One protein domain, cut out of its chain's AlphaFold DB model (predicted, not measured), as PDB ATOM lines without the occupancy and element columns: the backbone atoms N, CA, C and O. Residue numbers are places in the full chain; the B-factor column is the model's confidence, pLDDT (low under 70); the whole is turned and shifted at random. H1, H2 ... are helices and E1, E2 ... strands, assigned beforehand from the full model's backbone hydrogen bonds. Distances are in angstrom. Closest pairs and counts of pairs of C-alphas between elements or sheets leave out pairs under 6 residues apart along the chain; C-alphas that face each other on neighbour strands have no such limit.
ATOM      1  N   GLU A  29      25.518 -36.315 -24.966       97.12
ATOM      2  CA  GLU A  29      26.825 -36.963 -24.907       97.12
ATOM      3  C   GLU A  29      26.751 -38.214 -24.029       97.12
ATOM      4  O   GLU A  29      26.258 -38.149 -22.901       97.12
ATOM      5  N   ILE A  30      27.270 -39.349 -24.508       96.44
ATOM      6  CA  ILE A  30      27.427 -40.552 -23.678       96.44
ATOM      7  C   ILE A  30      28.543 -40.298 -22.663       96.44
ATOM      8  O   ILE A  30      29.690 -40.063 -23.035       96.44
ATOM      9  N   LYS A  31      28.220 -40.380 -21.372       97.44
ATOM     10  CA  LYS A  31      29.199 -40.283 -20.276       97.44
ATOM     11  C   LYS A  31      29.622 -41.628 -19.730       97.44
ATOM     12  O   LYS A  31      30.746 -41.769 -19.259       97.44
ATOM     13  N   PHE A  32      28.724 -42.599 -19.777       94.69
ATOM     14  CA  PHE A  32      28.993 -43.940 -19.301       94.69
ATOM     15  C   PHE A  32      28.261 -44.951 -20.171       94.69
ATOM     16  O   PHE A  32      27.115 -44.730 -20.565       94.69
ATOM     17  N   ARG A  33      28.941 -46.061 -20.441       93.94
ATOM     18  CA  ARG A  33      28.407 -47.224 -21.136       93.94
ATOM     19  C   ARG A  33      28.872 -48.472 -20.395       93.94
ATOM     20  O   ARG A  33      30.075 -48.651 -20.211       93.94
ATOM     21  N   SER A  34      27.925 -49.322 -20.028       90.56
ATOM     22  CA  SER A  34      28.138 -50.718 -19.647       90.56
ATOM     23  C   SER A  34      27.442 -51.635 -20.656       90.56
ATOM     24  O   SER A  34      26.998 -51.187 -21.715       90.56
ATOM     25  N   GLU A  35      27.401 -52.931 -20.356       86.38
ATOM     26  CA  GLU A  35      26.693 -53.928 -21.163       86.38
ATOM     27  C   GLU A  35      25.172 -53.718 -21.118       86.38
ATOM     28  O   GLU A  35      24.512 -53.828 -22.145       86.38
ATOM     29  N   ASP A  36      24.648 -53.327 -19.958       88.38
ATOM     30  CA  ASP A  36      23.220 -53.212 -19.636       88.38
ATOM     31  C   ASP A  36      22.705 -51.762 -19.587       88.38
ATOM     32  O   ASP A  36      21.499 -51.524 -19.519       88.38
ATOM     33  N   ARG A  37      23.593 -50.758 -19.590       93.06
ATOM     34  CA  ARG A  37      23.202 -49.373 -19.301       93.06
ATOM     35  C   ARG A  37      23.990 -48.331 -20.075       93.06
ATOM     36  O   ARG A  37      25.211 -48.395 -20.214       93.06
ATOM     37  N   TYR A  38      23.280 -47.279 -20.466       95.94
ATOM     38  CA  TYR A  38      23.868 -46.031 -20.941       95.94
ATOM     39  C   TYR A  38      23.513 -44.891 -19.999       95.94
ATOM     40  O   TYR A  38      22.393 -44.800 -19.496       95.94
ATOM     41  N   GLN A  39      24.469 -43.995 -19.775       97.44
ATOM     42  CA  GLN A  39      24.204 -42.706 -19.153       97.44
ATOM     43  C   GLN A  39      24.652 -41.587 -20.075       97.44
ATOM     44  O   GLN A  39      25.786 -41.561 -20.561       97.44
ATOM     45  N   PHE A  40      23.755 -40.635 -20.258       98.06
ATOM     46  CA  PHE A  40      23.935 -39.457 -21.075       98.06
ATOM     47  C   PHE A  40      24.030 -38.224 -20.195       98.06
ATOM     48  O   PHE A  40      23.329 -38.105 -19.189       98.06
ATOM     49  N   LYS A  41      24.839 -37.268 -20.631       98.12
ATOM     50  CA  LYS A  41      24.708 -35.873 -20.233       98.12
ATOM     51  C   LYS A  41      23.960 -35.153 -21.342       98.12
ATOM     52  O   LYS A  41      24.388 -35.187 -22.492       98.12
ATOM     53  N   ILE A  42      22.841 -34.524 -21.000       97.88
ATOM     54  CA  ILE A  42      22.002 -33.799 -21.953       97.88
ATOM     55  C   ILE A  42      21.896 -32.343 -21.522       97.88
ATOM     56  O   ILE A  42      21.421 -32.040 -20.427       97.88
ATOM     57  N   LYS A  43      22.325 -31.430 -22.392       96.75
ATOM     58  CA  LYS A  43      22.246 -29.989 -22.175       96.75
ATOM     59  C   LYS A  43      20.842 -29.493 -22.516       96.75
ATOM     60  O   LYS A  43      20.475 -29.374 -23.683       96.75
ATOM     61  N   GLY A  44      20.055 -29.214 -21.482       89.44
ATOM     62  CA  GLY A  44      18.778 -28.524 -21.607       89.44
ATOM     63  C   GLY A  44      18.954 -27.021 -21.837       89.44
ATOM     64  O   GLY A  44      20.057 -26.524 -22.061       89.44
ATOM     65  N   ASP A  45      17.849 -26.281 -21.759       85.94
ATOM     66  CA  ASP A  45      17.850 -24.842 -22.061       85.94
ATOM     67  C   ASP A  45      18.587 -24.020 -20.987       85.94
ATOM     68  O   ASP A  45      19.215 -23.013 -21.302       85.94
ATOM     69  N   SER A  46      18.529 -24.453 -19.723       86.62
ATOM     70  CA  SER A  46      19.091 -23.731 -18.571       86.62
ATOM     71  C   SER A  46      20.077 -24.541 -17.729       86.62
ATOM     72  O   SER A  46      20.813 -23.965 -16.933       86.62
ATOM     73  N   THR A  47      20.089 -25.867 -17.868       93.56
ATOM     74  CA  THR A  47      20.918 -26.768 -17.063       93.56
ATOM     75  C   THR A  47      21.205 -28.061 -17.819       93.56
ATOM     76  O   THR A  47      20.613 -28.332 -18.865       93.56
ATOM     77  N   GLU A  48      22.112 -28.865 -17.284       96.06
ATOM     78  CA  GLU A  48      22.456 -30.182 -17.803       96.06
ATOM     79  C   GLU A  48      21.793 -31.270 -16.956       96.06
ATOM     80  O   GLU A  48      21.686 -31.159 -15.733       96.06
ATOM     81  N   TYR A  49      21.350 -32.333 -17.617       96.38
ATOM     82  CA  TYR A  49      20.669 -33.457 -16.993       96.38
ATOM     83  C   TYR A  49      21.436 -34.745 -17.256       96.38
ATOM     84  O   TYR A  49      21.854 -35.006 -18.384       96.38
ATOM     85  N   THR A  50      21.567 -35.571 -16.222       97.38
ATOM     86  CA  THR A  50      22.012 -36.956 -16.380       97.38
ATOM     87  C   THR A  50      20.802 -37.820 -16.702       97.38
ATOM     88  O   THR A  50      19.848 -37.851 -15.924       97.38
ATOM     89  N   VAL A  51      20.830 -38.509 -17.840       97.56
ATOM     90  CA  VAL A  51      19.763 -39.417 -18.275       97.56
ATOM     91  C   VAL A  51      20.314 -40.829 -18.353       97.56
ATOM     92  O   VAL A  51      21.305 -41.058 -19.035       97.56
ATOM     93  N   GLY A  52      19.693 -41.762 -17.637       96.44
ATOM     94  CA  GLY A  52      20.066 -43.177 -17.659       96.44
ATOM     95  C   GLY A  52      19.070 -43.985 -18.478       96.44
ATOM     96  O   GLY A  52      17.872 -43.749 -18.332       96.44
ATOM     97  N   ILE A  53      19.564 -44.916 -19.296       95.31
ATOM     98  CA  ILE A  53      18.770 -45.892 -20.050       95.31
ATOM     99  C   ILE A  53      19.259 -47.292 -19.699       95.31
ATOM    100  O   ILE A  53      20.447 -47.581 -19.849       95.31
ATOM    101  N   ASP A  54      18.343 -48.132 -19.240       93.19
ATOM    102  CA  ASP A  54      18.537 -49.571 -19.112       93.19
ATOM    103  C   ASP A  54      18.218 -50.227 -20.463       93.19
ATOM    104  O   ASP A  54      17.128 -50.046 -21.010       93.19
ATOM    105  N   ILE A  55      19.202 -50.900 -21.056       87.25
ATOM    106  CA  ILE A  55      19.118 -51.390 -22.438       87.25
ATOM    107  C   ILE A  55      18.203 -52.600 -22.548       87.25
ATOM    108  O   ILE A  55      17.476 -52.700 -23.536       87.25
ATOM    109  N   ASP A  56      18.178 -53.457 -21.533       86.12
ATOM    110  CA  ASP A  56      17.369 -54.674 -21.542       86.12
ATOM    111  C   ASP A  56      15.879 -54.331 -21.439       86.12
ATOM    112  O   ASP A  56      15.039 -54.829 -22.194       86.12
ATOM    113  N   THR A  57      15.529 -53.428 -20.524       89.38
ATOM    114  CA  THR A  57      14.126 -53.089 -20.246       89.38
ATOM    115  C   THR A  57      13.594 -51.938 -21.098       89.38
ATOM    116  O   THR A  57      12.385 -51.876 -21.354       89.38
ATOM    117  N   GLY A  58      14.479 -51.040 -21.543       87.44
ATOM    118  CA  GLY A  58      14.132 -49.768 -22.180       87.44
ATOM    119  C   GLY A  58      13.696 -48.698 -21.174       87.44
ATOM    120  O   GLY A  58      13.297 -47.597 -21.569       87.44
ATOM    121  N   GLU A  59      13.752 -48.997 -19.872       92.00
ATOM    122  CA  GLU A  59      13.419 -48.033 -18.833       92.00
ATOM    123  C   GLU A  59      14.423 -46.883 -18.828       92.00
ATOM    124  O   GLU A  59      15.625 -47.042 -19.054       92.00
ATOM    125  N   SER A  60      13.906 -45.682 -18.578       94.00
ATOM    126  CA  SER A  60      14.709 -44.470 -18.594       94.00
ATOM    127  C   SER A  60      14.424 -43.595 -17.392       94.00
ATOM    128  O   SER A  60      13.292 -43.491 -16.926       94.00
ATOM    129  N   PHE A  61      15.458 -42.906 -16.928       94.50
ATOM    130  CA  PHE A  61      15.365 -41.950 -15.837       94.50
ATOM    131  C   PHE A  61      15.899 -40.588 -16.273       94.50
ATOM    132  O   PHE A  61      16.972 -40.495 -16.870       94.50
ATOM    133  N   CYS A  62      15.185 -39.520 -15.914       95.44
ATOM    134  CA  CYS A  62      15.673 -38.150 -16.016       95.44
ATOM    135  C   CYS A  62      15.230 -37.341 -14.786       95.44
ATOM    136  O   CYS A  62      14.039 -37.321 -14.481       95.44
ATOM    137  N   PRO A  63      16.135 -36.606 -14.114       94.06
ATOM    138  CA  PRO A  63      15.812 -35.839 -12.910       94.06
ATOM    139  C   PRO A  63      15.120 -34.494 -13.198       94.06
ATOM    140  O   PRO A  63      15.016 -33.645 -12.312       94.06
ATOM    141  N   CYS A  64      14.691 -34.232 -14.437       92.62
ATOM    142  CA  CYS A  64      13.993 -32.990 -14.760       92.62
ATOM    143  C   CYS A  64      12.585 -32.962 -14.135       92.62
ATOM    144  O   CYS A  64      11.981 -33.997 -13.880       92.62
ATOM    145  N   GLN A  65      12.026 -31.769 -13.919       88.19
ATOM    146  CA  GLN A  65      10.733 -31.594 -13.232       88.19
ATOM    147  C   GLN A  65       9.500 -32.003 -14.068       88.19
ATOM    148  O   GLN A  65       8.364 -31.756 -13.656       88.19
ATOM    149  N   PHE A  66       9.699 -32.577 -15.257       85.94
ATOM    150  CA  PHE A  66       8.610 -32.999 -16.133       85.94
ATOM    151  C   PHE A  66       7.841 -34.176 -15.516       85.94
ATOM    152  O   PHE A  66       8.447 -35.106 -14.997       85.94
ATOM    153  N   LYS A  67       6.502 -34.136 -15.576       76.19
ATOM    154  CA  LYS A  67       5.612 -35.106 -14.907       76.19
ATOM    155  C   LYS A  67       4.868 -36.060 -15.854       76.19
ATOM    156  O   LYS A  67       3.960 -36.753 -15.411       76.19
ATOM    157  N   GLY A  68       5.188 -36.053 -17.146       78.25
ATOM    158  CA  GLY A  68       4.582 -36.961 -18.126       78.25
ATOM    159  C   GLY A  68       5.409 -38.227 -18.359       78.25
ATOM    160  O   GLY A  68       6.510 -38.363 -17.837       78.25
ATOM    161  N   GLU A  69       4.880 -39.113 -19.203       78.00
ATOM    162  CA  GLU A  69       5.376 -40.481 -19.421       78.00
ATOM    163  C   GLU A  69       6.824 -40.556 -19.940       78.00
ATOM    164  O   GLU A  69       7.521 -41.511 -19.636       78.00
ATOM    165  N   ASN A  70       7.309 -39.522 -20.645       88.38
ATOM    166  CA  ASN A  70       8.725 -39.300 -20.965       88.38
ATOM    167  C   ASN A  70       8.986 -37.821 -21.292       88.38
ATOM    168  O   ASN A  70       8.223 -37.191 -22.033       88.38
ATOM    169  N   CYS A  71      10.081 -37.256 -20.781       94.12
ATOM    170  CA  CYS A  71      10.545 -35.922 -21.167       94.12
ATOM    171  C   CYS A  71      11.359 -35.955 -22.472       94.12
ATOM    172  O   CYS A  71      11.849 -36.998 -22.905       94.12
ATOM    173  N   SER A  72      11.592 -34.787 -23.078       95.50
ATOM    174  CA  SER A  72      12.404 -34.680 -24.299       95.50
ATOM    175  C   SER A  72      13.838 -35.206 -24.146       95.50
ATOM    176  O   SER A  72      14.419 -35.636 -25.132       95.50
ATOM    177  N   HIS A  73      14.420 -35.186 -22.939       96.88
ATOM    178  CA  HIS A  73      15.769 -35.715 -22.703       96.88
ATOM    179  C   HIS A  73      15.796 -37.251 -22.768       96.88
ATOM    180  O   HIS A  73      16.699 -37.819 -23.372       96.88
ATOM    181  N   GLN A  74      14.783 -37.919 -22.203       96.31
ATOM    182  CA  GLN A  74      14.633 -39.379 -22.293       96.31
ATOM    183  C   GLN A  74      14.398 -39.806 -23.743       96.31
ATOM    184  O   GLN A  74      15.065 -40.708 -24.239       96.31
ATOM    185  N   LEU A  75      13.513 -39.094 -24.450       95.81
ATOM    186  CA  LEU A  75      13.273 -39.331 -25.873       95.81
ATOM    187  C   LEU A  75      14.543 -39.130 -26.712       95.81
ATOM    188  O   LEU A  75      14.806 -39.921 -27.611       95.81
ATOM    189  N   ALA A  76      15.353 -38.108 -26.413       96.81
ATOM    190  CA  ALA A  76      16.611 -37.868 -27.120       96.81
ATOM    191  C   ALA A  76      17.618 -39.005 -26.901       96.81
ATOM    192  O   ALA A  76      18.253 -39.440 -27.854       96.81
ATOM    193  N   ALA A  77      17.738 -39.517 -25.673       96.25
ATOM    194  CA  ALA A  77      18.607 -40.653 -25.371       96.25
ATOM    195  C   ALA A  77      18.192 -41.916 -26.139       96.25
ATOM    196  O   ALA A  77      19.032 -42.542 -26.784       96.25
ATOM    197  N   HIS A  78      16.898 -42.239 -26.155       95.00
ATOM    198  CA  HIS A  78      16.370 -43.373 -26.921       95.00
ATOM    199  C   HIS A  78      16.591 -43.224 -28.429       95.00
ATOM    200  O   HIS A  78      17.078 -44.143 -29.082       95.00
ATOM    201  N   LEU A  79      16.302 -42.044 -28.981       94.56
ATOM    202  CA  LEU A  79      16.539 -41.745 -30.395       94.56
ATOM    203  C   LEU A  79      18.025 -41.820 -30.768       94.56
ATOM    204  O   LEU A  79      18.362 -42.302 -31.848       94.56
ATOM    205  N   PHE A  80      18.915 -41.356 -29.888       95.25
ATOM    206  CA  PHE A  80      20.357 -41.450 -30.095       95.25
ATOM    207  C   PHE A  80      20.809 -42.912 -30.155       95.25
ATOM    208  O   PHE A  80      21.521 -43.289 -31.082       95.25
ATOM    209  N   LEU A  81      20.366 -43.739 -29.200       93.06
ATOM    210  CA  LEU A  81      20.679 -45.171 -29.149       93.06
ATOM    211  C   LEU A  81      20.210 -45.903 -30.408       93.06
ATOM    212  O   LEU A  81      21.002 -46.619 -31.023       93.06
ATOM    213  N   ALA A  82      18.980 -45.640 -30.850       90.25
ATOM    214  CA  ALA A  82      18.470 -46.164 -32.114       90.25
ATOM    215  C   ALA A  82      19.347 -45.733 -33.308       90.25
ATOM    216  O   ALA A  82      19.662 -46.546 -34.174       90.25
ATOM    217  N   GLY A  83      19.808 -44.478 -33.327       89.38
ATOM    218  CA  GLY A  83      20.686 -43.943 -34.372       89.38
ATOM    219  C   GLY A  83      22.076 -44.588 -34.441       89.38
ATOM    220  O   GLY A  83      22.673 -44.612 -35.516       89.38
ATOM    221  N   ILE A  84      22.581 -45.140 -33.333       87.62
ATOM    222  CA  ILE A  84      23.874 -45.845 -33.278       87.62
ATOM    223  C   ILE A  84      23.735 -47.376 -33.303       87.62
ATOM    224  O   ILE A  84      24.713 -48.083 -33.062       87.62
ATOM    225  N   GLY A  85      22.536 -47.896 -33.590       83.62
ATOM    226  CA  GLY A  85      22.281 -49.333 -33.714       83.62
ATOM    227  C   GLY A  85      22.215 -50.086 -32.383       83.62
ATOM    228  O   GLY A  85      22.414 -51.297 -32.358       83.62
ATOM    229  N   VAL A  86      21.951 -49.389 -31.274       79.56
ATOM    230  CA  VAL A  86      21.614 -50.029 -29.996       79.56
ATOM    231  C   VAL A  86      20.109 -50.283 -30.009       79.56
ATOM    232  O   VAL A  86      19.308 -49.419 -29.654       79.56
ATOM    233  N   GLU A  87      19.727 -51.455 -30.509       59.81
ATOM    234  CA  GLU A  87      18.336 -51.900 -30.557       59.81
ATOM    235  C   GLU A  87      17.930 -52.478 -29.193       59.81
ATOM    236  O   GLU A  87      18.560 -53.406 -28.692       59.81
TER     237      GLU A  87
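Overview. This is residues 29 to 87 of the 95 residues of an uncharacterized protein of Nanohaloarchaea archaeon (UniProt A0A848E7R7). A small sheet of three strands has one helix, H1, packed slantwise over one face, and the other face is bare. A long loop, residues 55 to 71, joins E3 to H1, its residues 60 to 61 pairing antiparallel with 52 to 53 of E3. The 59 printed residues run E1, E2, E3, H1; the sheet, order E1 - E2 - E3, is an antiparallel meander, each strand beside the one before, and the class is mixed. The whole is compact, radius of gyration of the C-alphas 10.8 A, spanning 30 by 22 by 17 A.

Along the chain. E1, residues 29 to 33, begins at C-alpha 29 (26.825, -36.963, -24.907) and spans 11.0 A. E2, residues 37 to 43, spans 19.6 A; E3, 48 to 54, 19.8 A. H1, residues 72 to 83, spans 16.0 A, ending at C-alpha 83 (20.686, -43.943, -34.372).

Arrangement. In hairpin E1 and E2, N 31 and O 39 are 2.8 A apart; in hairpin E2 and E3, N 40 and O 51, 2.8 A. H1 is on the sheet, height 9.3 A, over E2 and E3, at 54 degrees to E2 on the local plane. The closest C-alphas of E3 and H1, Val 51 and Gln 74, are 6.5 A apart. In H1 every O i to N i+4 pair is within hydrogen-bond range.

Size, cuts and confidence. The farthest C-alphas, Glu 35 and Ser 46, are 31.2 A apart. The printed part has no cut; E3 to H1 is a long link. Only residue 87 has pLDDT under 70.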